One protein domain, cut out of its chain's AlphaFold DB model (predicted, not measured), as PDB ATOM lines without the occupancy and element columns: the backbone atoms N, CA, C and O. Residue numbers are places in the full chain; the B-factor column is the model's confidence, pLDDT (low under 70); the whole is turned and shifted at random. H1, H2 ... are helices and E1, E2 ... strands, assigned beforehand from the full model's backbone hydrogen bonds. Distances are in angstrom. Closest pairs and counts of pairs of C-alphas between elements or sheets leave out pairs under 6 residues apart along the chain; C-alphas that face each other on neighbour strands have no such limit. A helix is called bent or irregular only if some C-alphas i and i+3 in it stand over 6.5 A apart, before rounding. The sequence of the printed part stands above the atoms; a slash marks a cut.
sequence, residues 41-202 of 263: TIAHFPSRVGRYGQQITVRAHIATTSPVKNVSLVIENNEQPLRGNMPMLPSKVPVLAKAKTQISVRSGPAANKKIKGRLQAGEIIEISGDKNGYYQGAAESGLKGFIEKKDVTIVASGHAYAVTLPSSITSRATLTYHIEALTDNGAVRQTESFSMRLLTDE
ATOM      1  N   THR A  41     -36.503  20.091 -11.082       95.12
ATOM      2  CA  THR A  41     -36.023  19.266  -9.969       95.12
ATOM      3  C   THR A  41     -34.652  19.779  -9.557       95.12
ATOM      4  O   THR A  41     -33.755  19.838 -10.397       95.12
ATOM      5  N   ILE A  42     -34.480  20.135  -8.280       96.25
ATOM      6  CA  ILE A  42     -33.205  20.595  -7.707       96.25
ATOM      7  C   ILE A  42     -32.755  19.570  -6.667       96.25
ATOM      8  O   ILE A  42     -33.100  19.669  -5.492       96.25
ATOM      9  N   ALA A  43     -31.969  18.589  -7.100       95.75
ATOM     10  CA  ALA A  43     -31.407  17.588  -6.210       95.75
ATOM     11  C   ALA A  43     -30.174  18.165  -5.496       95.75
ATOM     12  O   ALA A  43     -29.144  18.449  -6.120       95.75
ATOM     13  N   HIS A  44     -30.256  18.309  -4.173       92.81
ATOM     14  CA  HIS A  44     -29.179  18.848  -3.343       92.81
ATOM     15  C   HIS A  44     -29.028  18.061  -2.031       92.81
ATOM     16  O   HIS A  44     -30.004  17.787  -1.330       92.81
ATOM     17  N   PHE A  45     -27.789  17.696  -1.687       85.31
ATOM     18  CA  PHE A  45     -27.460  16.935  -0.481       85.31
ATOM     19  C   PHE A  45     -26.387  17.669   0.330       85.31
ATOM     20  O   PHE A  45     -25.194  17.460   0.110       85.31
ATOM     21  N   PRO A  46     -26.794  18.543   1.260       81.31
ATOM     22  CA  PRO A  46     -25.858  19.317   2.061       81.31
ATOM     23  C   PRO A  46     -25.349  18.574   3.304       81.31
ATOM     24  O   PRO A  46     -26.070  17.803   3.948       81.31
ATOM     25  N   SER A  47     -24.111  18.883   3.690       78.50
ATOM     26  CA  SER A  47     -23.501  18.492   4.967       78.50
ATOM     27  C   SER A  47     -24.032  19.370   6.107       78.50
ATOM     28  O   SER A  47     -24.074  20.590   5.986       78.50
ATOM     29  N   ARG A  48     -24.416  18.776   7.247       79.81
ATOM     30  CA  ARG A  48     -24.908  19.529   8.432       79.81
ATOM     31  C   ARG A  48     -23.825  20.329   9.152       79.81
ATOM     32  O   ARG A  48     -24.146  21.248   9.904       79.81
ATOM     33  N   VAL A  49     -22.565  19.970   8.927       77.50
ATOM     34  CA  VAL A  49     -21.399  20.635   9.501       77.50
ATOM     35  C   VAL A  49     -20.367  20.931   8.417       77.50
ATOM     36  O   VAL A  49     -20.262  20.183   7.445       77.50
ATOM     37  N   GLY A  50     -19.605  22.001   8.615       77.44
ATOM     38  CA  GLY A  50     -18.422  22.363   7.832       77.44
ATOM     39  C   GLY A  50     -17.344  22.962   8.738       77.44
ATOM     40  O   GLY A  50     -17.564  23.124   9.939       77.44
ATOM     41  N   ARG A  51     -16.176  23.298   8.184       79.38
ATOM     42  CA  ARG A  51     -15.106  23.992   8.922       79.38
ATOM     43  C   ARG A  51     -15.259  25.506   8.813       79.38
ATOM     44  O   ARG A  51     -15.493  26.036   7.728       79.38
ATOM     45  N   TYR A  52     -15.099  26.188   9.939       82.56
ATOM     46  CA  TYR A  52     -15.045  27.641  10.026       82.56
ATOM     47  C   TYR A  52     -13.880  28.187   9.190       82.56
ATOM     48  O   TYR A  52     -12.780  27.637   9.207       82.56
ATOM     49  N   GLY A  53     -14.122  29.264   8.445       81.31
ATOM     50  CA  GLY A  53     -13.101  29.967   7.661       81.31
ATOM     51  C   GLY A  53     -12.495  29.181   6.487       81.31
ATOM     52  O   GLY A  53     -11.631  29.716   5.793       81.31
ATOM     53  N   GLN A  54     -12.932  27.946   6.218       84.31
ATOM     54  CA  GLN A  54     -12.512  27.179   5.042       84.31
ATOM     55  C   GLN A  54     -13.463  27.385   3.862       84.31
ATOM     56  O   GLN A  54     -14.634  27.719   4.040       84.31
ATOM     57  N   GLN A  55     -12.963  27.196   2.640       83.69
ATOM     58  CA  GLN A  55     -13.809  27.255   1.449       83.69
ATOM     59  C   GLN A  55     -14.792  26.080   1.435       83.69
ATOM     60  O   GLN A  55     -14.425  24.959   1.778       83.69
ATOM     61  N   ILE A  56     -16.040  26.335   1.036       83.94
ATOM     62  CA  ILE A  56     -17.095  25.313   0.979       83.94
ATOM     63  C   ILE A  56     -17.766  25.367  -0.387       83.94
ATOM     64  O   ILE A  56     -18.352  26.383  -0.756       83.94
ATOM     65  N   THR A  57     -17.709  24.266  -1.131       88.25
ATOM     66  CA  THR A  57     -18.397  24.138  -2.420       88.25
ATOM     67  C   THR A  57     -19.830  23.662  -2.207       88.25
ATOM     68  O   THR A  57     -20.068  22.540  -1.763       88.25
ATOM     69  N   VAL A  58     -20.804  24.503  -2.556       90.69
ATOM     70  CA  VAL A  58     -22.215  24.109  -2.639       90.69
ATOM     71  C   VAL A  58     -22.489  23.623  -4.056       90.69
ATOM     72  O   VAL A  58     -22.219  24.340  -5.018       90.69
ATOM     73  N   ARG A  59     -23.033  22.409  -4.193       91.88
ATOM     74  CA  ARG A  59     -23.343  21.765  -5.477       91.88
ATOM     75  C   ARG A  59     -24.775  21.236  -5.497       91.88
ATOM     76  O   ARG A  59     -25.221  20.616  -4.532       91.88
ATOM     77  N   ALA A  60     -25.467  21.425  -6.613       95.62
ATOM     78  CA  ALA A  60     -26.764  20.817  -6.896       95.62
ATOM     79  C   ALA A  60     -26.777  20.191  -8.292       95.62
ATOM     80  O   ALA A  60     -26.025  20.596  -9.179       95.62
ATOM     81  N   HIS A  61     -27.638  19.200  -8.489       96.94
ATOM     82  CA  HIS A  61     -27.958  18.637  -9.794       96.94
ATOM     83  C   HIS A  61     -29.370  19.086 -10.176       96.94
ATOM     84  O   HIS A  61     -30.297  18.936  -9.382       96.94
ATOM     85  N   ILE A  62     -29.534  19.659 -11.367       97.06
ATOM     86  CA  ILE A  62     -30.793  20.279 -11.787       97.06
ATOM     87  C   ILE A  62     -31.245  19.687 -13.119       97.06
ATOM     88  O   ILE A  62     -30.493  19.706 -14.096       97.06
ATOM     89  N   ALA A  63     -32.472  19.164 -13.145       96.12
ATOM     90  CA  ALA A  63     -33.162  18.704 -14.348       96.12
ATOM     91  C   ALA A  63     -34.392  19.576 -14.592       96.12
ATOM     92  O   ALA A  63     -35.137  19.883 -13.660       96.12
ATOM     93  N   THR A  64     -34.590  19.956 -15.851       93.62
ATOM     94  CA  THR A  64     -35.671  20.837 -16.289       93.62
ATOM     95  C   THR A  64     -36.207  20.421 -17.654       93.62
ATOM     96  O   THR A  64     -35.461  19.903 -18.486       93.62
ATOM     97  N   THR A  65     -37.489  20.689 -17.917       90.00
ATOM     98  CA  THR A  65     -38.078  20.563 -19.267       90.00
ATOM     99  C   THR A  65     -37.779  21.765 -20.170       90.00
ATOM    100  O   THR A  65     -37.919  21.673 -21.385       90.00
ATOM    101  N   SER A  66     -37.342  22.887 -19.591       90.25
ATOM    102  CA  SER A  66     -36.968  24.124 -20.292       90.25
ATOM    103  C   SER A  66     -35.530  24.542 -19.963       90.25
ATOM    104  O   SER A  66     -35.067  24.238 -18.862       90.25
ATOM    105  N   PRO A  67     -34.811  25.252 -20.854       91.50
ATOM    106  CA  PRO A  67     -33.448  25.707 -20.581       91.50
ATOM    107  C   PRO A  67     -33.345  26.540 -19.296       91.50
ATOM    108  O   PRO A  67     -34.211  27.364 -18.994       91.50
ATOM    109  N   VAL A  68     -32.277  26.301 -18.531       94.38
ATOM    110  CA  VAL A  68     -31.985  27.017 -17.284       94.38
ATOM    111  C   VAL A  68     -31.313  28.346 -17.616       94.38
ATOM    112  O   VAL A  68     -30.216  28.368 -18.168       94.38
ATOM    113  N   LYS A  69     -31.962  29.443 -17.227       95.00
ATOM    114  CA  LYS A  69     -31.498  30.819 -17.424       95.00
ATOM    115  C   LYS A  69     -30.474  31.237 -16.375       95.00
ATOM    116  O   LYS A  69     -29.504  31.922 -16.682       95.00
ATOM    117  N   ASN A  70     -30.727  30.871 -15.119       96.25
ATOM    118  CA  ASN A  70     -29.888  31.220 -13.979       96.25
ATOM    119  C   ASN A  70     -30.089  30.212 -12.839       96.25
ATOM    120  O   ASN A  70     -31.205  29.740 -12.614       96.25
ATOM    121  N   VAL A  71     -29.025  29.944 -12.084       98.00
ATOM    122  CA  VAL A  71     -29.081  29.226 -10.806       98.00
ATOM    123  C   VAL A  71     -28.358  30.078  -9.778       98.00
ATOM    124  O   VAL A  71     -27.284  30.614 -10.044       98.00
ATOM    125  N   SER A  72     -28.948  30.262  -8.607       97.75
ATOM    126  CA  SER A  72     -28.387  31.125  -7.574       97.75
ATOM    127  C   SER A  72     -28.439  30.464  -6.211       97.75
ATOM    128  O   SER A  72     -29.465  29.936  -5.793       97.75
ATOM    129  N   LEU A  73     -27.317  30.544  -5.507       96.69
ATOM    130  CA  LEU A  73     -27.235  30.273  -4.087       96.69
ATOM    131  C   LEU A  73     -27.653  31.539  -3.345       96.69
ATOM    132  O   LEU A  73     -27.087  32.612  -3.576       96.69
ATOM    133  N   VAL A  74     -28.634  31.419  -2.461       96.94
ATOM    134  CA  VAL A  74     -29.170  32.533  -1.682       96.94
ATOM    135  C   VAL A  74     -28.845  32.279  -0.221       96.94
ATOM    136  O   VAL A  74     -29.400  31.378   0.394       96.94
ATOM    137  N   ILE A  75     -27.902  33.046   0.318       94.25
ATOM    138  CA  ILE A  75     -27.477  32.972   1.715       94.25
ATOM    139  C   ILE A  75     -28.323  33.947   2.524       94.25
ATOM    140  O   ILE A  75     -28.347  35.148   2.245       94.25
ATOM    141  N   GLU A  76     -28.983  33.432   3.551       91.69
ATOM    142  CA  GLU A  76     -29.800  34.218   4.465       91.69
ATOM    143  C   GLU A  76     -28.913  35.033   5.420       91.69
ATOM    144  O   GLU A  76     -27.954  34.532   6.011       91.69
ATOM    145  N   ASN A  77     -29.251  36.313   5.582       82.25
ATOM    146  CA  ASN A  77     -28.711  37.198   6.611       82.25
ATOM    147  C   ASN A  77     -29.877  37.928   7.283       82.25
ATOM    148  O   ASN A  77     -30.915  38.136   6.658       82.25
ATOM    149  N   ASN A  78     -29.648  38.442   8.490       73.19
ATOM    150  CA  ASN A  78     -30.644  39.187   9.271       73.19
ATOM    151  C   ASN A  78     -31.136  40.502   8.620       73.19
ATOM    152  O   ASN A  78     -32.114  41.070   9.097       73.19
ATOM    153  N   GLU A  79     -30.458  41.005   7.581       78.06
ATOM    154  CA  GLU A  79     -30.763  42.291   6.930       78.06
ATOM    155  C   GLU A  79     -31.153  42.116   5.454       78.06
ATOM    156  O   GLU A  79     -32.273  42.443   5.067       78.06
ATOM    157  N   GLN A  80     -30.246  41.588   4.621       84.31
ATOM    158  CA  GLN A  80     -30.508  41.285   3.208       84.31
ATOM    159  C   GLN A  80     -29.800  39.996   2.763       84.31
ATOM    160  O   GLN A  80     -28.632  39.790   3.122       84.31
ATOM    161  N   PRO A  81     -30.458  39.137   1.961       90.94
ATOM    162  CA  PRO A  81     -29.866  37.891   1.491       90.94
ATOM    163  C   PRO A  81     -28.755  38.143   0.466       90.94
ATOM    164  O   PRO A  81     -28.923  38.904  -0.489       90.94
ATOM    165  N   LEU A  82     -27.624  37.457   0.632       91.62
ATOM    166  CA  LEU A  82     -26.525  37.464  -0.336       91.62
ATOM    167  C   LEU A  82     -26.832  36.456  -1.445       91.62
ATOM    168  O   LEU A  82     -27.047  35.279  -1.170       91.62
ATOM    169  N   ARG A  83     -26.831  36.904  -2.703       93.56
ATOM    170  CA  ARG A  83     -27.116  36.064  -3.875       93.56
ATOM    171  C   ARG A  83     -25.847  35.849  -4.697       93.56
ATOM    172  O   ARG A  83     -25.269  36.811  -5.191       93.56
ATOM    173  N   GLY A  84     -25.426  34.594  -4.845       91.88
ATOM    174  CA  GLY A  84     -24.285  34.191  -5.668       91.88
ATOM    175  C   GLY A  84     -24.724  33.324  -6.848       91.88
ATOM    176  O   GLY A  84     -25.500  32.389  -6.668       91.88
ATOM    177  N   ASN A  85     -24.220  33.610  -8.049       95.25
ATOM    178  CA  ASN A  85     -24.446  32.759  -9.221       95.25
ATOM    179  C   ASN A  85     -23.793  31.379  -9.027       95.25
ATOM    180  O   ASN A  85     -22.630  31.299  -8.631       95.25
ATOM    181  N   MET A  86     -24.518  30.310  -9.356       96.94
ATOM    182  CA  MET A  86     -23.986  28.951  -9.436       96.94
ATOM    183  C   MET A  86     -23.742  28.607 -10.911       96.94
ATOM    184  O   MET A  86     -24.695  28.253 -11.605       96.94
ATOM    185  N   PRO A  87     -22.507  28.715 -11.438       95.81
ATOM    186  CA  PRO A  87     -22.214  28.333 -12.816       95.81
ATOM    187  C   PRO A  87     -22.522  26.857 -13.107       95.81
ATOM    188  O   PRO A  87     -22.358  25.974 -12.260       95.81
ATOM    189  N   MET A  88     -22.939  26.602 -14.349       96.31
ATOM    190  CA  MET A  88     -23.181  25.262 -14.879       96.31
ATOM    191  C   MET A  88     -21.860  24.520 -15.112       96.31
ATOM    192  O   MET A  88     -20.944  25.043 -15.746       96.31
ATOM    193  N   LEU A  89     -21.788  23.271 -14.661       92.12
ATOM    194  CA  LEU A  89     -20.704  22.346 -14.974       92.12
ATOM    195  C   LEU A  89     -20.992  21.632 -16.312       92.12
ATOM    196  O   LEU A  89     -22.146  21.303 -16.607       92.12
ATOM    197  N   PRO A  90     -19.964  21.360 -17.140       88.81
ATOM    198  CA  PRO A  90     -20.159  20.920 -18.526       88.81
ATOM    199  C   PRO A  90     -20.762  19.514 -18.658       88.81
ATOM    200  O   PRO A  90     -21.417  19.206 -19.654       88.81
ATOM    201  N   SER A  91     -20.548  18.643 -17.671       88.25
ATOM    202  CA  SER A  91     -21.009  17.253 -17.710       88.25
ATOM    203  C   SER A  91     -22.503  17.133 -17.414       88.25
ATOM    204  O   SER A  91     -22.999  17.690 -16.432       88.25
ATOM    205  N   LYS A  92     -23.212  16.323 -18.211       95.12
ATOM    206  CA  LYS A  92     -24.548  15.851 -17.833       95.12
ATOM    207  C   LYS A  92     -24.459  14.914 -16.633       95.12
ATOM    208  O   LYS A  92     -23.581  14.055 -16.572       95.12
ATOM    209  N   VAL A  93     -25.408  15.055 -15.715       96.00
ATOM    210  CA  VAL A  93     -25.502  14.280 -14.473       96.00
ATOM    211  C   VAL A  93     -26.916  13.724 -14.290       96.00
ATOM    212  O   VAL A  93     -27.880  14.355 -14.729       96.00
ATOM    213  N   PRO A  94     -27.075  12.556 -13.644       97.31
ATOM    214  CA  PRO A  94     -28.387  12.080 -13.232       97.31
ATOM    215  C   PRO A  94     -28.937  12.955 -12.099       97.31
ATOM    216  O   PRO A  94     -28.190  13.371 -11.209       97.31
ATOM    217  N   VAL A  95     -30.248  13.196 -12.144       97.56
ATOM    218  CA  VAL A  95     -30.992  14.021 -11.177       97.56
ATOM    219  C   VAL A  95     -32.112  13.221 -10.526       97.56
ATOM    220  O   VAL A  95     -32.313  13.332  -9.326       97.56
ATOM    221  N   LEU A  96     -32.795  12.359 -11.284       97.50
ATOM    222  CA  LEU A  96     -33.769  11.404 -10.754       97.50
ATOM    223  C   LEU A  96     -33.394   9.993 -11.188       97.50
ATOM    224  O   LEU A  96     -33.128   9.751 -12.369       97.50
ATOM    225  N   ALA A  97     -33.448   9.045 -10.258       97.56
ATOM    226  CA  ALA A  97     -33.383   7.626 -10.578       97.56
ATOM    227  C   ALA A  97     -34.442   6.827  -9.823       97.56
ATOM    228  O   ALA A  97     -34.898   7.220  -8.754       97.56
ATOM    229  N   LYS A  98     -34.814   5.689 -10.403       97.75
ATOM    230  CA  LYS A  98     -35.826   4.764  -9.902       97.75
ATOM    231  C   LYS A  98     -35.169   3.453  -9.491       97.75
ATOM    232  O   LYS A  98     -34.395   2.884 -10.266       97.75
ATOM    233  N   ALA A  99     -35.481   2.968  -8.295       97.69
ATOM    234  CA  ALA A  99     -35.012   1.676  -7.802       97.69
ATOM    235  C   ALA A  99     -35.555   0.522  -8.666       97.69
ATOM    236  O   ALA A  99     -36.761   0.436  -8.900       97.69
ATOM    237  N   LYS A 100     -34.679  -0.372  -9.152       97.69
ATOM    238  CA  LYS A 100     -35.088  -1.545  -9.958       97.69
ATOM    239  C   LYS A 100     -35.766  -2.617  -9.107       97.69
ATOM    240  O   LYS A 100     -36.715  -3.258  -9.542       97.69
ATOM    241  N   THR A 101     -35.259  -2.804  -7.897       96.81
ATOM    242  CA  THR A 101     -35.723  -3.751  -6.876       96.81
ATOM    243  C   THR A 101     -35.738  -3.036  -5.522       96.81
ATOM    244  O   THR A 101     -35.539  -1.824  -5.462       96.81
ATOM    245  N   GLN A 102     -35.953  -3.755  -4.419       97.12
ATOM    246  CA  GLN A 102     -35.649  -3.198  -3.103       97.12
ATOM    247  C   GLN A 102     -34.127  -2.987  -2.972       97.12
ATOM    248  O   GLN A 102     -33.360  -3.942  -3.096       97.12
ATOM    249  N   ILE A 103     -33.689  -1.755  -2.696       96.81
ATOM    250  CA  ILE A 103     -32.262  -1.386  -2.617       96.81
ATOM    251  C   ILE A 103     -31.910  -0.778  -1.261       96.81
ATOM    252  O   ILE A 103     -32.732  -0.126  -0.623       96.81
ATOM    253  N   SER A 104     -30.679  -0.995  -0.794       96.00
ATOM    254  CA  SER A 104     -30.232  -0.502   0.516       96.00
ATOM    255  C   SER A 104     -29.616   0.890   0.414       96.00
ATOM    256  O   SER A 104     -28.669   1.089  -0.344       96.00
ATOM    257  N   VAL A 105     -30.103   1.830   1.227       94.00
ATOM    258  CA  VAL A 105     -29.507   3.165   1.378       94.00
ATOM    259  C   VAL A 105     -28.459   3.103   2.478       94.00
ATOM    260  O   VAL A 105     -28.757   2.727   3.612       94.00
ATOM    261  N   ARG A 106     -27.218   3.456   2.150       90.06
ATOM    262  CA  ARG A 106     -26.048   3.354   3.030       90.06
ATOM    263  C   ARG A 106     -25.599   4.716   3.548       90.06
ATOM    264  O   ARG A 106     -25.856   5.745   2.927       90.06
ATOM    265  N   SER A 107     -24.868   4.717   4.660       84.81
ATOM    266  CA  SER A 107     -24.242   5.920   5.227       84.81
ATOM    267  C   SER A 107     -22.994   6.404   4.470       84.81
ATOM    268  O   SER A 107     -22.497   7.487   4.757       84.81
ATOM    269  N   GLY A 108     -22.480   5.633   3.506       84.88
ATOM    270  CA  GLY A 108     -21.313   6.000   2.699       84.88
ATOM    271  C   GLY A 108     -21.218   5.196   1.393       84.88
ATOM    272  O   GLY A 108     -21.881   4.163   1.272       84.88
ATOM    273  N   PRO A 109     -20.365   5.618   0.440       86.88
ATOM    274  CA  PRO A 109     -20.241   5.020  -0.891       86.88
ATOM    275  C   PRO A 109     -19.345   3.763  -0.892       86.88
ATOM    276  O   PRO A 109     -18.322   3.713  -1.573       86.88
ATOM    277  N   ALA A 110     -19.687   2.759  -0.076       84.12
ATOM    278  CA  ALA A 110     -19.019   1.454  -0.061       84.12
ATOM    279  C   ALA A 110     -19.905   0.352   0.550       84.12
ATOM    280  O   ALA A 110     -20.738   0.608   1.422       84.12
ATOM    281  N   ALA A 111     -19.679  -0.901   0.143       86.50
ATOM    282  CA  ALA A 111     -20.528  -2.042   0.509       86.50
ATOM    283  C   ALA A 111     -20.468  -2.418   2.005       86.50
ATOM    284  O   ALA A 111     -21.395  -3.040   2.525       86.50
ATOM    285  N   ASN A 112     -19.408  -2.011   2.710       86.56
ATOM    286  CA  ASN A 112     -19.247  -2.198   4.156       86.56
ATOM    287  C   ASN A 112     -19.881  -1.074   5.004       86.56
ATOM    288  O   ASN A 112     -19.830  -1.134   6.230       86.56
ATOM    289  N   LYS A 113     -20.468  -0.040   4.385       87.44
ATOM    290  CA  LYS A 113     -21.106   1.066   5.113       87.44
ATOM    291  C   LYS A 113     -22.493   0.663   5.611       87.44
ATOM    292  O   LYS A 113     -23.236  -0.042   4.916       87.44
ATOM    293  N   LYS A 114     -22.828   1.140   6.816       84.94
ATOM    294  CA  LYS A 114     -24.079   0.855   7.535       84.94
ATOM    295  C   LYS A 114     -25.289   1.160   6.653       84.94
ATOM    296  O   LYS A 114     -25.349   2.212   6.019       84.94
ATOM    297  N   ILE A 115     -26.258   0.250   6.648       90.94
ATOM    298  CA  ILE A 115     -27.556   0.458   6.002       90.94
ATOM    299  C   ILE A 115     -28.401   1.353   6.916       90.94
ATOM    300  O   ILE A 115     -28.610   1.030   8.084       90.94
ATOM    301  N   LYS A 116     -28.861   2.482   6.379       88.50
ATOM    302  CA  LYS A 116     -29.760   3.439   7.037       88.50
ATOM    303  C   LYS A 116     -31.236   3.092   6.855       88.50
ATOM    304  O   LYS A 116     -32.059   3.427   7.694       88.50
ATOM    305  N   GLY A 117     -31.560   2.458   5.734       93.31
ATOM    306  CA  GLY A 117     -32.914   2.109   5.328       93.31
ATOM    307  C   GLY A 117     -32.894   1.412   3.972       93.31
ATOM    308  O   GLY A 117     -31.824   1.098   3.441       93.31
ATOM    309  N   ARG A 118     -34.071   1.169   3.398       95.94
ATOM    310  CA  ARG A 118     -34.208   0.588   2.059       95.94
ATOM    311  C   ARG A 118     -35.250   1.357   1.264       95.94
ATOM    312  O   ARG A 118     -36.303   1.652   1.819       95.94
ATOM    313  N   LEU A 119     -34.954   1.625  -0.003       96.75
ATOM    314  CA  LEU A 119     -35.949   2.085  -0.967       96.75
ATOM    315  C   LEU A 119     -36.675   0.868  -1.534       96.75
ATOM    316  O   LEU A 119     -36.055  -0.184  -1.734       96.75
ATOM    317  N   GLN A 120     -37.971   1.000  -1.783       97.19
ATOM    318  CA  GLN A 120     -38.770  -0.060  -2.395       97.19
ATOM    319  C   GLN A 120     -38.599  -0.085  -3.916       97.19
ATOM    320  O   GLN A 120     -38.187   0.897  -4.534       97.19
ATOM    321  N   ALA A 121     -38.931  -1.220  -4.538       96.88
ATOM    322  CA  ALA A 121     -38.903  -1.340  -5.991       96.88
ATOM    323  C   ALA A 121     -39.814  -0.278  -6.628       96.88
ATOM    324  O   ALA A 121     -41.005  -0.205  -6.334       96.88
ATOM    325  N   GLY A 122     -39.245   0.544  -7.504       95.94
ATOM    326  CA  GLY A 122     -39.940   1.640  -8.163       95.94
ATOM    327  C   GLY A 122     -39.972   2.979  -7.416       95.94
ATOM    328  O   GLY A 122     -40.443   3.945  -8.013       95.94
ATOM    329  N   GLU A 123     -39.450   3.072  -6.189       96.88
ATOM    330  CA  GLU A 123     -39.286   4.349  -5.476       96.88
ATOM    331  C   GLU A 123     -38.250   5.239  -6.190       96.88
ATOM    332  O   GLU A 123     -37.286   4.740  -6.790       96.88
ATOM    333  N   ILE A 124     -38.470   6.557  -6.158       96.69
ATOM    334  CA  ILE A 124     -37.621   7.561  -6.812       96.69
ATOM    335  C   ILE A 124     -36.697   8.220  -5.782       96.69
ATOM    336  O   ILE A 124     -37.084   8.490  -4.646       96.69
ATOM    337  N   ILE A 125     -35.466   8.496  -6.208       96.81
ATOM    338  CA  ILE A 125     -34.448   9.223  -5.451       96.81
ATOM    339  C   ILE A 125     -33.892  10.382  -6.282       96.81
ATOM    340  O   ILE A 125     -33.546  10.219  -7.456       96.81
ATOM    341  N   GLU A 126     -33.778  11.545  -5.645       97.25
ATOM    342  CA  GLU A 126     -33.092  12.722  -6.164       97.25
ATOM    343  C   GLU A 126     -31.577  12.559  -5.997       97.25
ATOM    344  O   GLU A 126     -31.068  12.501  -4.876       97.25
ATOM    345  N   ILE A 127     -30.843  12.472  -7.108       97.44
ATOM    346  CA  ILE A 127     -29.389  12.290  -7.141       97.44
ATOM    347  C   ILE A 127     -28.697  13.643  -7.263       97.44
ATOM    348  O   ILE A 127     -28.921  14.382  -8.214       97.44
ATOM    349  N   SER A 128     -27.784  13.915  -6.337       91.25
ATOM    350  CA  SER A 128     -27.055  15.189  -6.204       91.25
ATOM    351  C   SER A 128     -25.532  15.033  -6.208       91.25
ATOM    352  O   SER A 128     -24.803  16.022  -6.263       91.25
ATOM    353  N   GLY A 129     -25.045  13.791  -6.177       89.25
ATOM    354  CA  GLY A 129     -23.627  13.459  -6.205       89.25
ATOM    355  C   GLY A 129     -23.396  12.004  -6.599       89.25
ATOM    356  O   GLY A 129     -24.315  11.178  -6.603       89.25
ATOM    357  N   ASP A 130     -22.156  11.675  -6.942       87.69
ATOM    358  CA  ASP A 130     -21.752  10.317  -7.278       87.69
ATOM    359  C   ASP A 130     -20.308  10.048  -6.830       87.69
ATOM    360  O   ASP A 130     -19.437  10.901  -6.967       87.69
ATOM    361  N   LYS A 131     -20.064   8.879  -6.226       86.38
ATOM    362  CA  LYS A 131     -18.769   8.530  -5.612       86.38
ATOM    363  C   LYS A 131     -18.624   7.008  -5.585       86.38
ATOM    364  O   LYS A 131     -19.561   6.310  -5.206       86.38
ATOM    365  N   ASN A 132     -17.483   6.474  -6.023       89.44
ATOM    366  CA  ASN A 132     -17.100   5.051  -5.920       89.44
ATOM    367  C   ASN A 132     -18.151   4.011  -6.385       89.44
ATOM    368  O   ASN A 132     -18.300   2.955  -5.776       89.44
ATOM    369  N   GLY A 133     -18.907   4.296  -7.451       95.19
ATOM    370  CA  GLY A 133     -19.958   3.386  -7.942       95.19
ATOM    371  C   GLY A 133     -21.304   3.494  -7.209       95.19
ATOM    372  O   GLY A 133     -22.204   2.692  -7.467       95.19
ATOM    373  N   TYR A 134     -21.469   4.513  -6.363       95.31
ATOM    374  CA  TYR A 134     -22.719   4.879  -5.699       95.31
ATOM    375  C   TYR A 134     -23.237   6.232  -6.203       95.31
ATOM    376  O   TYR A 134     -22.454   7.085  -6.630       95.31
ATOM    377  N   TYR A 135     -24.551   6.430  -6.126       97.06
ATOM    378  CA  TYR A 135     -25.185   7.748  -6.171       97.06
ATOM    379  C   TYR A 135     -25.505   8.219  -4.755       97.06
ATOM    380  O   TYR A 135     -25.942   7.422  -3.926       97.06
ATOM    381  N   GLN A 136     -25.300   9.508  -4.503       94.19
ATOM    382  CA  GLN A 136     -25.700  10.209  -3.289       94.19
ATOM    383  C   GLN A 136     -27.021  10.933  -3.547       94.19
ATOM    384  O   GLN A 136     -27.152  11.642  -4.551       94.19
ATOM    385  N   GLY A 137     -27.997  10.766  -2.657       91.88
ATOM    386  CA  GLY A 137     -29.320  11.320  -2.897       91.88
ATOM    387  C   GLY A 137     -30.305  11.251  -1.739       91.88
ATOM    388  O   GLY A 137     -30.024  10.695  -0.673       91.88
ATOM    389  N   ALA A 138     -31.472  11.842  -1.979       91.50
ATOM    390  CA  ALA A 138     -32.601  11.918  -1.062       91.50
ATOM    391  C   ALA A 138     -33.864  11.366  -1.732       91.50
ATOM    392  O   ALA A 138     -34.187  11.755  -2.850       91.50
ATOM    393  N   ALA A 139     -34.575  10.462  -1.066       91.62
ATOM    394  CA  ALA A 139     -35.928  10.084  -1.468       91.62
ATOM    395  C   ALA A 139     -36.969  11.013  -0.821       91.62
ATOM    396  O   ALA A 139     -36.708  11.613   0.226       91.62
ATOM    397  N   GLU A 140     -38.160  11.082  -1.418       88.19
ATOM    398  CA  GLU A 140     -39.314  11.843  -0.904       88.19
ATOM    399  C   GLU A 140     -39.709  11.412   0.520       88.19
ATOM    400  O   GLU A 140     -40.083  12.236   1.349       88.19
ATOM    401  N   SER A 141     -39.486  10.135   0.854       84.94
ATOM    402  CA  SER A 141     -39.618   9.552   2.197       84.94
ATOM    403  C   SER A 141     -38.663  10.143   3.255       84.94
ATOM    404  O   SER A 141     -38.661   9.707   4.406       84.94
ATOM    405  N   GLY A 142     -37.807  11.104   2.889       85.31
ATOM    406  CA  GLY A 142     -36.781  11.691   3.753       85.31
ATOM    407  C   GLY A 142     -35.542  10.807   3.931       85.31
ATOM    408  O   GLY A 142     -34.587  11.205   4.607       85.31
ATOM    409  N   LEU A 143     -35.509   9.620   3.312       87.25
ATOM    410  CA  LEU A 143     -34.377   8.704   3.386       87.25
ATOM    411  C   LEU A 143     -33.205   9.232   2.539       87.25
ATOM    412  O   LEU A 143     -33.257   9.268   1.311       87.25
ATOM    413  N   LYS A 144     -32.133   9.646   3.221       89.25
ATOM    414  CA  LYS A 144     -30.948  10.298   2.633       89.25
ATOM    415  C   LYS A 144     -29.695   9.432   2.768       89.25
ATOM    416  O   LYS A 144     -29.337   9.066   3.888       89.25
ATOM    417  N   GLY A 145     -28.984   9.151   1.678       89.19
ATOM    418  CA  GLY A 145     -27.691   8.461   1.729       89.19
ATOM    419  C   GLY A 145     -27.166   8.022   0.363       89.19
ATOM    420  O   GLY A 145     -27.404   8.688  -0.641       89.19
ATOM    421  N   PHE A 146     -26.442   6.902   0.346       93.44
ATOM    422  CA  PHE A 146     -25.781   6.354  -0.840       93.44
ATOM    423  C   PHE A 146     -26.427   5.048  -1.315       93.44
ATOM    424  O   PHE A 146     -26.709   4.170  -0.502       93.44
ATOM    425  N   ILE A 147     -26.597   4.891  -2.625       96.75
ATOM    426  CA  ILE A 147     -27.169   3.694  -3.267       96.75
ATOM    427  C   ILE A 147     -26.310   3.217  -4.444       96.75
ATOM    428  O   ILE A 147     -25.627   4.018  -5.076       96.75
ATOM    429  N   GLU A 148     -26.322   1.922  -4.751       97.50
ATOM    430  CA  GLU A 148     -25.485   1.334  -5.809       97.50
ATOM    431  C   GLU A 148     -25.998   1.713  -7.212       97.50
ATOM    432  O   GLU A 148     -27.152   1.451  -7.553       97.50
ATOM    433  N   LYS A 149     -25.132   2.291  -8.065       97.62
ATOM    434  CA  LYS A 149     -25.520   2.789  -9.406       97.62
ATOM    435  C   LYS A 149     -26.158   1.714 -10.294       97.62
ATOM    436  O   LYS A 149     -27.038   2.016 -11.095       97.62
ATOM    437  N   LYS A 150     -25.717   0.459 -10.161       97.44
ATOM    438  CA  LYS A 150     -26.211  -0.675 -10.961       97.44
ATOM    439  C   LYS A 150     -27.675  -1.035 -10.675       97.44
ATOM    440  O   LYS A 150     -28.355  -1.519 -11.580       97.44
ATOM    441  N   ASP A 151     -28.180  -0.747  -9.476       97.25
ATOM    442  CA  ASP A 151     -29.506  -1.198  -9.025       97.25
ATOM    443  C   ASP A 151     -30.611  -0.150  -9.262       97.25
ATOM    444  O   ASP A 151     -31.758  -0.337  -8.851       97.25
ATOM    445  N   VAL A 152     -30.293   0.932  -9.980       97.81
ATOM    446  CA  VAL A 152     -31.253   1.956 -10.409       97.81
ATOM    447  C   VAL A 152     -31.297   2.139 -11.923       97.81
ATOM    448  O   VAL A 152     -30.367   1.785 -12.650       97.81
ATOM    449  N   THR A 153     -32.404   2.706 -12.391       98.06
ATOM    450  CA  THR A 153     -32.583   3.219 -13.754       98.06
ATOM    451  C   THR A 153     -32.719   4.736 -13.678       98.06
ATOM    452  O   THR A 153     -33.499   5.237 -12.869       98.06
ATOM    453  N   ILE A 154     -31.970   5.477 -14.496       97.69
ATOM    454  CA  ILE A 154     -32.070   6.942 -14.535       97.69
ATOM    455  C   ILE A 154     -33.399   7.339 -15.184       97.69
ATOM    456  O   ILE A 154     -33.732   6.846 -16.258       97.69
ATOM    457  N   VAL A 155     -34.147   8.213 -14.512       96.75
ATOM    458  CA  VAL A 155     -35.439   8.753 -14.965       96.75
ATOM    459  C   VAL A 155     -35.247  10.133 -15.583       96.75
ATOM    460  O   VAL A 155     -35.794  10.408 -16.644       96.75
ATOM    461  N   ALA A 156     -34.435  10.982 -14.948       96.00
ATOM    462  CA  ALA A 156     -34.107  12.309 -15.450       96.00
ATOM    463  C   ALA A 156     -32.619  12.615 -15.268       96.00
ATOM    464  O   ALA A 156     -32.014  12.293 -14.240       96.00
ATOM    465  N   SER A 157     -32.060  13.295 -16.264       96.56
ATOM    466  CA  SER A 157     -30.699  13.826 -16.270       96.56
ATOM    467  C   SER A 157     -30.740  15.307 -16.611       96.56
ATOM    468  O   SER A 157     -31.615  15.759 -17.345       96.56
ATOM    469  N   GLY A 158     -29.753  16.045 -16.128       96.06
ATOM    470  CA  GLY A 158     -29.606  17.472 -16.365       96.06
ATOM    471  C   GLY A 158     -28.155  17.879 -16.166       96.06
ATOM    472  O   GLY A 158     -27.258  17.126 -16.549       96.06
ATOM    473  N   HIS A 159     -27.921  19.040 -15.564       96.44
ATOM    474  CA  HIS A 159     -26.577  19.567 -15.329       96.44
ATOM    475  C   HIS A 159     -26.303  19.764 -13.839       96.44
ATOM    476  O   HIS A 159     -27.213  19.999 -13.042       96.44
ATOM    477  N   ALA A 160     -25.033  19.640 -13.458       94.75
ATOM    478  CA  ALA A 160     -24.585  20.044 -12.135       94.75
ATOM    479  C   ALA A 160     -24.293  21.548 -12.140       94.75
ATOM    480  O   ALA A 160     -23.770  22.076 -13.118       94.75
ATOM    481  N   TYR A 161     -24.600  22.216 -11.038       95.56
ATOM    482  CA  TYR A 161     -24.308  23.625 -10.803       95.56
ATOM    483  C   TYR A 161     -23.578  23.722  -9.470       95.56
ATOM    484  O   TYR A 161     -23.960  23.040  -8.514       95.56
ATOM    485  N   ALA A 162     -22.518  24.523  -9.400       93.75
ATOM    486  CA  ALA A 162     -21.703  24.621  -8.195       93.75
ATOM    487  C   ALA A 162     -21.158  26.032  -7.973       93.75
ATOM    488  O   ALA A 162     -20.830  26.729  -8.928       93.75
ATOM    489  N   VAL A 163     -21.027  26.431  -6.709       90.88
ATOM    490  CA  VAL A 163     -20.349  27.665  -6.298       90.88
ATOM    491  C   VAL A 163     -19.497  27.394  -5.062       90.88
ATOM    492  O   VAL A 163     -19.943  26.732  -4.126       90.88
ATOM    493  N   THR A 164     -18.268  27.904  -5.053       89.81
ATOM    494  CA  THR A 164     -17.366  27.810  -3.900       89.81
ATOM    495  C   THR A 164     -17.463  29.083  -3.075       89.81
ATOM    496  O   THR A 164     -17.194  30.182  -3.560       89.81
ATOM    497  N   LEU A 165     -17.864  28.934  -1.816       87.25
ATOM    498  CA  LEU A 165     -17.957  30.023  -0.858       87.25
ATOM    499  C   LEU A 165     -16.560  30.392  -0.342       87.25
ATOM    500  O   LEU A 165     -15.836  29.501   0.109       87.25
ATOM    501  N   PRO A 166     -16.172  31.679  -0.375       87.44
ATOM    502  CA  PRO A 166     -14.911  32.127   0.197       87.44
ATOM    503  C   PRO A 166     -14.963  32.108   1.730       87.44
ATOM    504  O   PRO A 166     -16.034  32.188   2.339       87.44
ATOM    505  N   SER A 167     -13.784  32.098   2.353       87.38
ATOM    506  CA  SER A 167     -13.620  32.125   3.812       87.38
ATOM    507  C   SER A 167     -14.361  33.281   4.490       87.38
ATOM    508  O   SER A 167     -14.901  33.115   5.574       87.38
ATOM    509  N   SER A 168     -14.492  34.440   3.838       87.12
ATOM    510  CA  SER A 168     -15.254  35.587   4.356       87.12
ATOM    511  C   SER A 168     -16.742  35.300   4.615       87.12
ATOM    512  O   SER A 168     -17.347  35.962   5.456       87.12
ATOM    513  N   ILE A 169     -17.330  34.312   3.932       85.00
ATOM    514  CA  ILE A 169     -18.706  33.846   4.160       85.00
ATOM    515  C   ILE A 169     -18.745  32.755   5.236       85.00
ATOM    516  O   ILE A 169     -19.663  32.732   6.055       85.00
ATOM    517  N   THR A 170     -17.750  31.865   5.255       83.31
ATOM    518  CA  THR A 170     -17.679  30.717   6.175       83.31
ATOM    519  C   THR A 170     -16.983  31.033   7.507       83.31
ATOM    520  O   THR A 170     -16.922  30.185   8.393       83.31
ATOM    521  N   SER A 171     -16.528  32.269   7.721       82.94
ATOM    522  CA  SER A 171     -16.076  32.801   9.019       82.94
ATOM    523  C   SER A 171     -17.239  33.213   9.943       82.94
ATOM    524  O   SER A 171     -17.147  34.169  10.719       82.94
ATOM    525  N   ARG A 172     -18.357  32.486   9.877       79.31
ATOM    526  CA  ARG A 172     -19.563  32.639  10.707       79.31
ATOM    527  C   ARG A 172     -19.830  31.326  11.437       79.31
ATOM    528  O   ARG A 172     -19.440  30.286  10.936       79.31
ATOM    529  N   ALA A 173     -20.525  31.344  12.575       80.75
ATOM    530  CA  ALA A 173     -20.853  30.109  13.310       80.75
ATOM    531  C   ALA A 173     -21.919  29.238  12.605       80.75
ATOM    532  O   ALA A 173     -21.919  28.011  12.727       80.75
ATOM    533  N   THR A 174     -22.813  29.877  11.847       87.06
ATOM    534  CA  THR A 174     -23.880  29.229  11.076       87.06
ATOM    535  C   THR A 174     -23.936  29.840   9.683       87.06
ATOM    536  O   THR A 174     -23.785  31.054   9.522       87.06
ATOM    537  N   LEU A 175     -24.185  28.998   8.685       86.94
ATOM    538  CA  LEU A 175     -24.470  29.382   7.309       86.94
ATOM    539  C   LEU A 175     -25.844  28.821   6.931       86.94
ATOM    540  O   LEU A 175     -25.997  27.604   6.845       86.94
ATOM    541  N   THR A 176     -26.816  29.701   6.697       92.00
ATOM    542  CA  THR A 176     -28.158  29.322   6.234       92.00
ATOM    543  C   THR A 176     -28.344  29.751   4.785       92.00
ATOM    544  O   THR A 176     -27.990  30.877   4.431       92.00
ATOM    545  N   TYR A 177     -28.839  28.857   3.931       94.62
ATOM    546  CA  TYR A 177     -29.041  29.135   2.510       94.62
ATOM    547  C   TYR A 177     -30.113  28.259   1.862       94.62
ATOM    548  O   TYR A 177     -30.395  27.157   2.327       94.62
ATOM    549  N   HIS A 178     -30.610  28.698   0.709       96.56
ATOM    550  CA  HIS A 178     -31.355  27.875  -0.246       96.56
ATOM    551  C   HIS A 178     -30.800  28.049  -1.665       96.56
ATOM    552  O   HIS A 178     -29.987  28.937  -1.934       96.56
ATOM    553  N   ILE A 179     -31.211  27.174  -2.582       97.62
ATOM    554  CA  ILE A 179     -30.841  27.244  -4.002       97.62
ATOM    555  C   ILE A 179     -32.088  27.585  -4.811       97.62
ATOM    556  O   ILE A 179     -33.114  26.926  -4.665       97.62
ATOM    557  N   GLU A 180     -31.985  28.585  -5.683       97.38
ATOM    558  CA  GLU A 180     -33.021  28.981  -6.638       97.38
ATOM    559  C   GLU A 180     -32.582  28.660  -8.069       97.38
ATOM    560  O   GLU A 180     -31.438  28.912  -8.450       97.38
ATOM    561  N   ALA A 181     -33.504  28.158  -8.885       97.25
ATOM    562  CA  ALA A 181     -33.320  27.952 -10.315       97.25
ATOM    563  C   ALA A 181     -34.436  28.659 -11.095       97.25
ATOM    564  O   ALA A 181     -35.617  28.510 -10.778       97.25
ATOM    565  N   LEU A 182     -34.039  29.408 -12.123       95.25
ATOM    566  CA  LEU A 182     -34.902  30.141 -13.048       95.25
ATOM    567  C   LEU A 182     -34.679  29.596 -14.461       95.25
ATOM    568  O   LEU A 182     -33.537  29.518 -14.920       95.25
ATOM    569  N   THR A 183     -35.752  29.266 -15.175       94.19
ATOM    570  CA  THR A 183     -35.716  28.869 -16.593       94.19
ATOM    571  C   THR A 183     -36.040  30.037 -17.528       94.19
ATOM    572  O   THR A 183     -36.581  31.062 -17.109       94.19
ATOM    573  N   ASP A 184     -35.712  29.903 -18.816       91.50
ATOM    574  CA  ASP A 184     -35.892  30.983 -19.804       91.50
ATOM    575  C   ASP A 184     -37.353  31.413 -19.999       91.50
ATOM    576  O   ASP A 184     -37.628  32.581 -20.268       91.50
ATOM    577  N   ASN A 185     -38.297  30.497 -19.780       89.31
ATOM    578  CA  ASN A 185     -39.737  30.763 -19.797       89.31
ATOM    579  C   ASN A 185     -40.284  31.389 -18.496       89.31
ATOM    580  O   ASN A 185     -41.495  31.545 -18.358       89.31
ATOM    581  N   GLY A 186     -39.418  31.738 -17.539       89.25
ATOM    582  CA  GLY A 186     -39.794  32.424 -16.304       89.25
ATOM    583  C   GLY A 186     -40.256  31.523 -15.156       89.25
ATOM    584  O   GLY A 186     -40.597  32.054 -14.100       89.25
ATOM    585  N   ALA A 187     -40.258  30.193 -15.307       91.00
ATOM    586  CA  ALA A 187     -40.548  29.308 -14.178       91.00
ATOM    587  C   ALA A 187     -39.405  29.348 -13.146       91.00
ATOM    588  O   ALA A 187     -38.223  29.349 -13.498       91.00
ATOM    589  N   VAL A 188     -39.772  29.390 -11.864       92.94
ATOM    590  CA  VAL A 188     -38.843  29.448 -10.729       92.94
ATOM    591  C   VAL A 188     -39.124  28.290  -9.785       92.94
ATOM    592  O   VAL A 188     -40.276  28.004  -9.457       92.94
ATOM    593  N   ARG A 189     -38.060  27.651  -9.301       95.31
ATOM    594  CA  ARG A 189     -38.109  26.687  -8.200       95.31
ATOM    595  C   ARG A 189     -37.011  27.008  -7.203       95.31
ATOM    596  O   ARG A 189     -35.920  27.412  -7.595       95.31
ATOM    597  N   GLN A 190     -37.295  26.778  -5.929       95.56
ATOM    598  CA  GLN A 190     -36.320  26.877  -4.854       95.56
ATOM    599  C   GLN A 190     -36.308  25.602  -4.010       95.56
ATOM    600  O   GLN A 190     -37.294  24.857  -3.998       95.56
ATOM    601  N   THR A 191     -35.193  25.342  -3.332       95.06
ATOM    602  CA  THR A 191     -35.116  24.340  -2.262       95.06
ATOM    603  C   THR A 191     -35.688  24.901  -0.963       95.06
ATOM    604  O   THR A 191     -35.801  26.114  -0.800       95.06
ATOM    605  N   GLU A 192     -35.961  24.023  -0.001       91.94
ATOM    606  CA  GLU A 192     -36.064  24.432   1.404       91.94
ATOM    607  C   GLU A 192     -34.746  25.064   1.883       91.94
ATOM    608  O   GLU A 192     -33.664  24.706   1.391       91.94
ATOM    609  N   SER A 193     -34.835  25.967   2.861       92.31
ATOM    610  CA  SER A 193     -33.670  26.551   3.526       92.31
ATOM    611  C   SER A 193     -32.919  25.506   4.349       92.31
ATOM    612  O   SER A 193     -33.501  24.705   5.086       92.31
ATOM    613  N   PHE A 194     -31.595  25.529   4.249       87.38
ATOM    614  CA  PHE A 194     -30.697  24.625   4.941       87.38
ATOM    615  C   PHE A 194     -29.716  25.390   5.828       87.38
ATOM    616  O   PHE A 194     -29.036  26.298   5.358       87.38
ATOM    617  N   SER A 195     -29.587  24.967   7.088       88.81
ATOM    618  CA  SER A 195     -28.643  25.533   8.058       88.81
ATOM    619  C   SER A 195     -27.470  24.581   8.314       88.81
ATOM    620  O   SER A 195     -27.656  23.462   8.795       88.81
ATOM    621  N   MET A 196     -26.255  25.056   8.046       80.75
ATOM    622  CA  MET A 196     -24.984  24.382   8.320       80.75
ATOM    623  C   MET A 196     -24.304  25.002   9.545       80.75
ATOM    624  O   MET A 196     -24.176  26.226   9.618       80.75
ATOM    625  N   ARG A 197     -23.808  24.178  10.477       83.62
ATOM    626  CA  ARG A 197     -22.949  24.643  11.581       83.62
ATOM    627  C   ARG A 197     -21.482  24.618  11.157       83.62
ATOM    628  O   ARG A 197     -21.002  23.603  10.659       83.62
ATOM    629  N   LEU A 198     -20.767  25.712  11.366       81.38
ATOM    630  CA  LEU A 198     -19.369  25.858  10.969       81.38
ATOM    631  C   LEU A 198     -18.490  25.811  12.219       81.38
ATOM    632  O   LEU A 198     -18.652  26.630  13.118       81.38
ATOM    633  N   LEU A 199     -17.625  24.799  12.289       81.12
ATOM    634  CA  LEU A 199     -16.865  24.438  13.487       81.12
ATOM    635  C   LEU A 199     -15.481  25.085  13.474       81.12
ATOM    636  O   LEU A 199     -14.786  24.967  12.460       81.12
ATOM    637  N   THR A 200     -15.052  25.709  14.574       84.62
ATOM    638  CA  THR A 200     -13.635  26.106  14.715       84.62
ATOM    639  C   THR A 200     -12.748  24.878  14.912       84.62
ATOM    640  O   THR A 200     -13.226  23.815  15.321       84.62
ATOM    641  N   ASP A 201     -11.447  25.007  14.645       81.56
ATOM    642  CA  ASP A 201     -10.510  23.915  14.910       81.56
ATOM    643  C   ASP A 201     -10.477  23.561  16.414       81.56
ATOM    644  O   ASP A 201     -10.416  22.382  16.746       81.56
ATOM    645  N   GLU A 202     -10.673  24.519  17.338       80.94
ATOM    646  CA  GLU A 202     -10.771  24.204  18.776       80.94
ATOM    647  C   GLU A 202     -12.045  23.418  19.125       80.94
ATOM    648  O   GLU A 202     -12.016  22.550  19.999       80.94
TER     649      GLU A 202
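What this domain is: This is residues 41 to 202 of the 263 residues of an uncharacterized protein of candidate division KSB1 bacterium (UniProt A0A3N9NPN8). Two strand-built lobes sit side by side, bridged by the long bent strands E6 and E12: one lobe is a sandwich, the other a smaller rolled-up wall with a hairpin over it. In the sandwich, E1, E3 and the later part of E12 cover the branched sheet E2, E4, E5, E13, E14 and E15; in the other lobe the hairpin E7 and E8 packs on the curled wall of E9, E10 and E11. The printed part has 162 residues, with fifteen named strands and one short named helix, in the order E1 to E12, H1, E13 to E15, and its class is mostly strand. The largest sheet runs E1, E3, E12, E6, E9, E10, E11, all antiparallel, while the branched one is mixed. The whole is compact, with a radius of gyration of the C-alphas of 16.4 A and spans of 48 by 47 by 26 A.

Where its parts are: E1 is residues 41 to 43, beginning at C-alpha 41 (-36.023, 19.266, -9.969). E2 is residues 49 to 51, E3 residues 56 to 64 over 25.8 A, E4 residues 68 to 75 over 20.4 A and E5 residues 82 to 85. E6, residues 88 to 99, is 27.3 A long and bends by 78 degrees at residue 91. E7 is residues 103 to 106 and E8 residues 115 to 119. E9, residues 124 to 131, is 18.9 A long and bends by 76 degrees at residue 128. E10 is residues 134 to 139 and E11 residues 144 to 148. E12, residues 152 to 165, spans 32.5 A from C-alpha 152 (-31.253, 1.956, -10.409) and bends by 87 degrees at residue 155. H1 is residues 167 to 170. E13 is residues 174 to 183 over 30.1 A, E14 residues 188 to 190, and E15 residues 194 to 199, ending at C-alpha 199 (-16.865, 24.438, 13.487).

How they stand to each other: The largest sheet is a folded sheet, bent back on itself so that E1 and E3 face E6, E9, E10 and E11, with E12 as the hinge. The C-alphas of Ala 43 and Ser 128, the closest of E1 and E9, are 5.0 A apart. N 43 and O 61 of E1 and E3 are 2.9 A apart, within hydrogen-bond range, as are N 58 and O 163 of E3 and E12 at 2.9 A, N 95 and O 156 of E6 and E12 at 2.9 A, and N 127 and O 95 of E9 and E6 at 2.8 A. E9, E10 and E11 form a meander, each the antiparallel neighbour of the one before, with N 135 and O 147 of E10 and E11 at 2.8 A. The three sheets form a stack, face to face in turn. The closest C-alphas of E7 and E11, Arg 106 and Phe 146, are 4.9 A apart. In the branched sheet, E4 lies on one side of E13, with N 72 and O 180 at 2.8 A; E14 and E15 lie on the other side. E2 and E15 are parallel, with N 50 and O 197 at 2.9 A. H1 only grazes this sheet; it is too short for any O i to N i+4 pair, and its one O i to N i+3 pair is within range.

The domain as a whole: The two C-alphas farthest apart, those of Asn 185 and Glu 202, are 48.7 A from each other. The printed part has no cut. No link is long; E4 to E5 and E7 to E8 are short, and the others are tight. The mean pLDDT of the printed part is 91.2, and no printed residue is under 70.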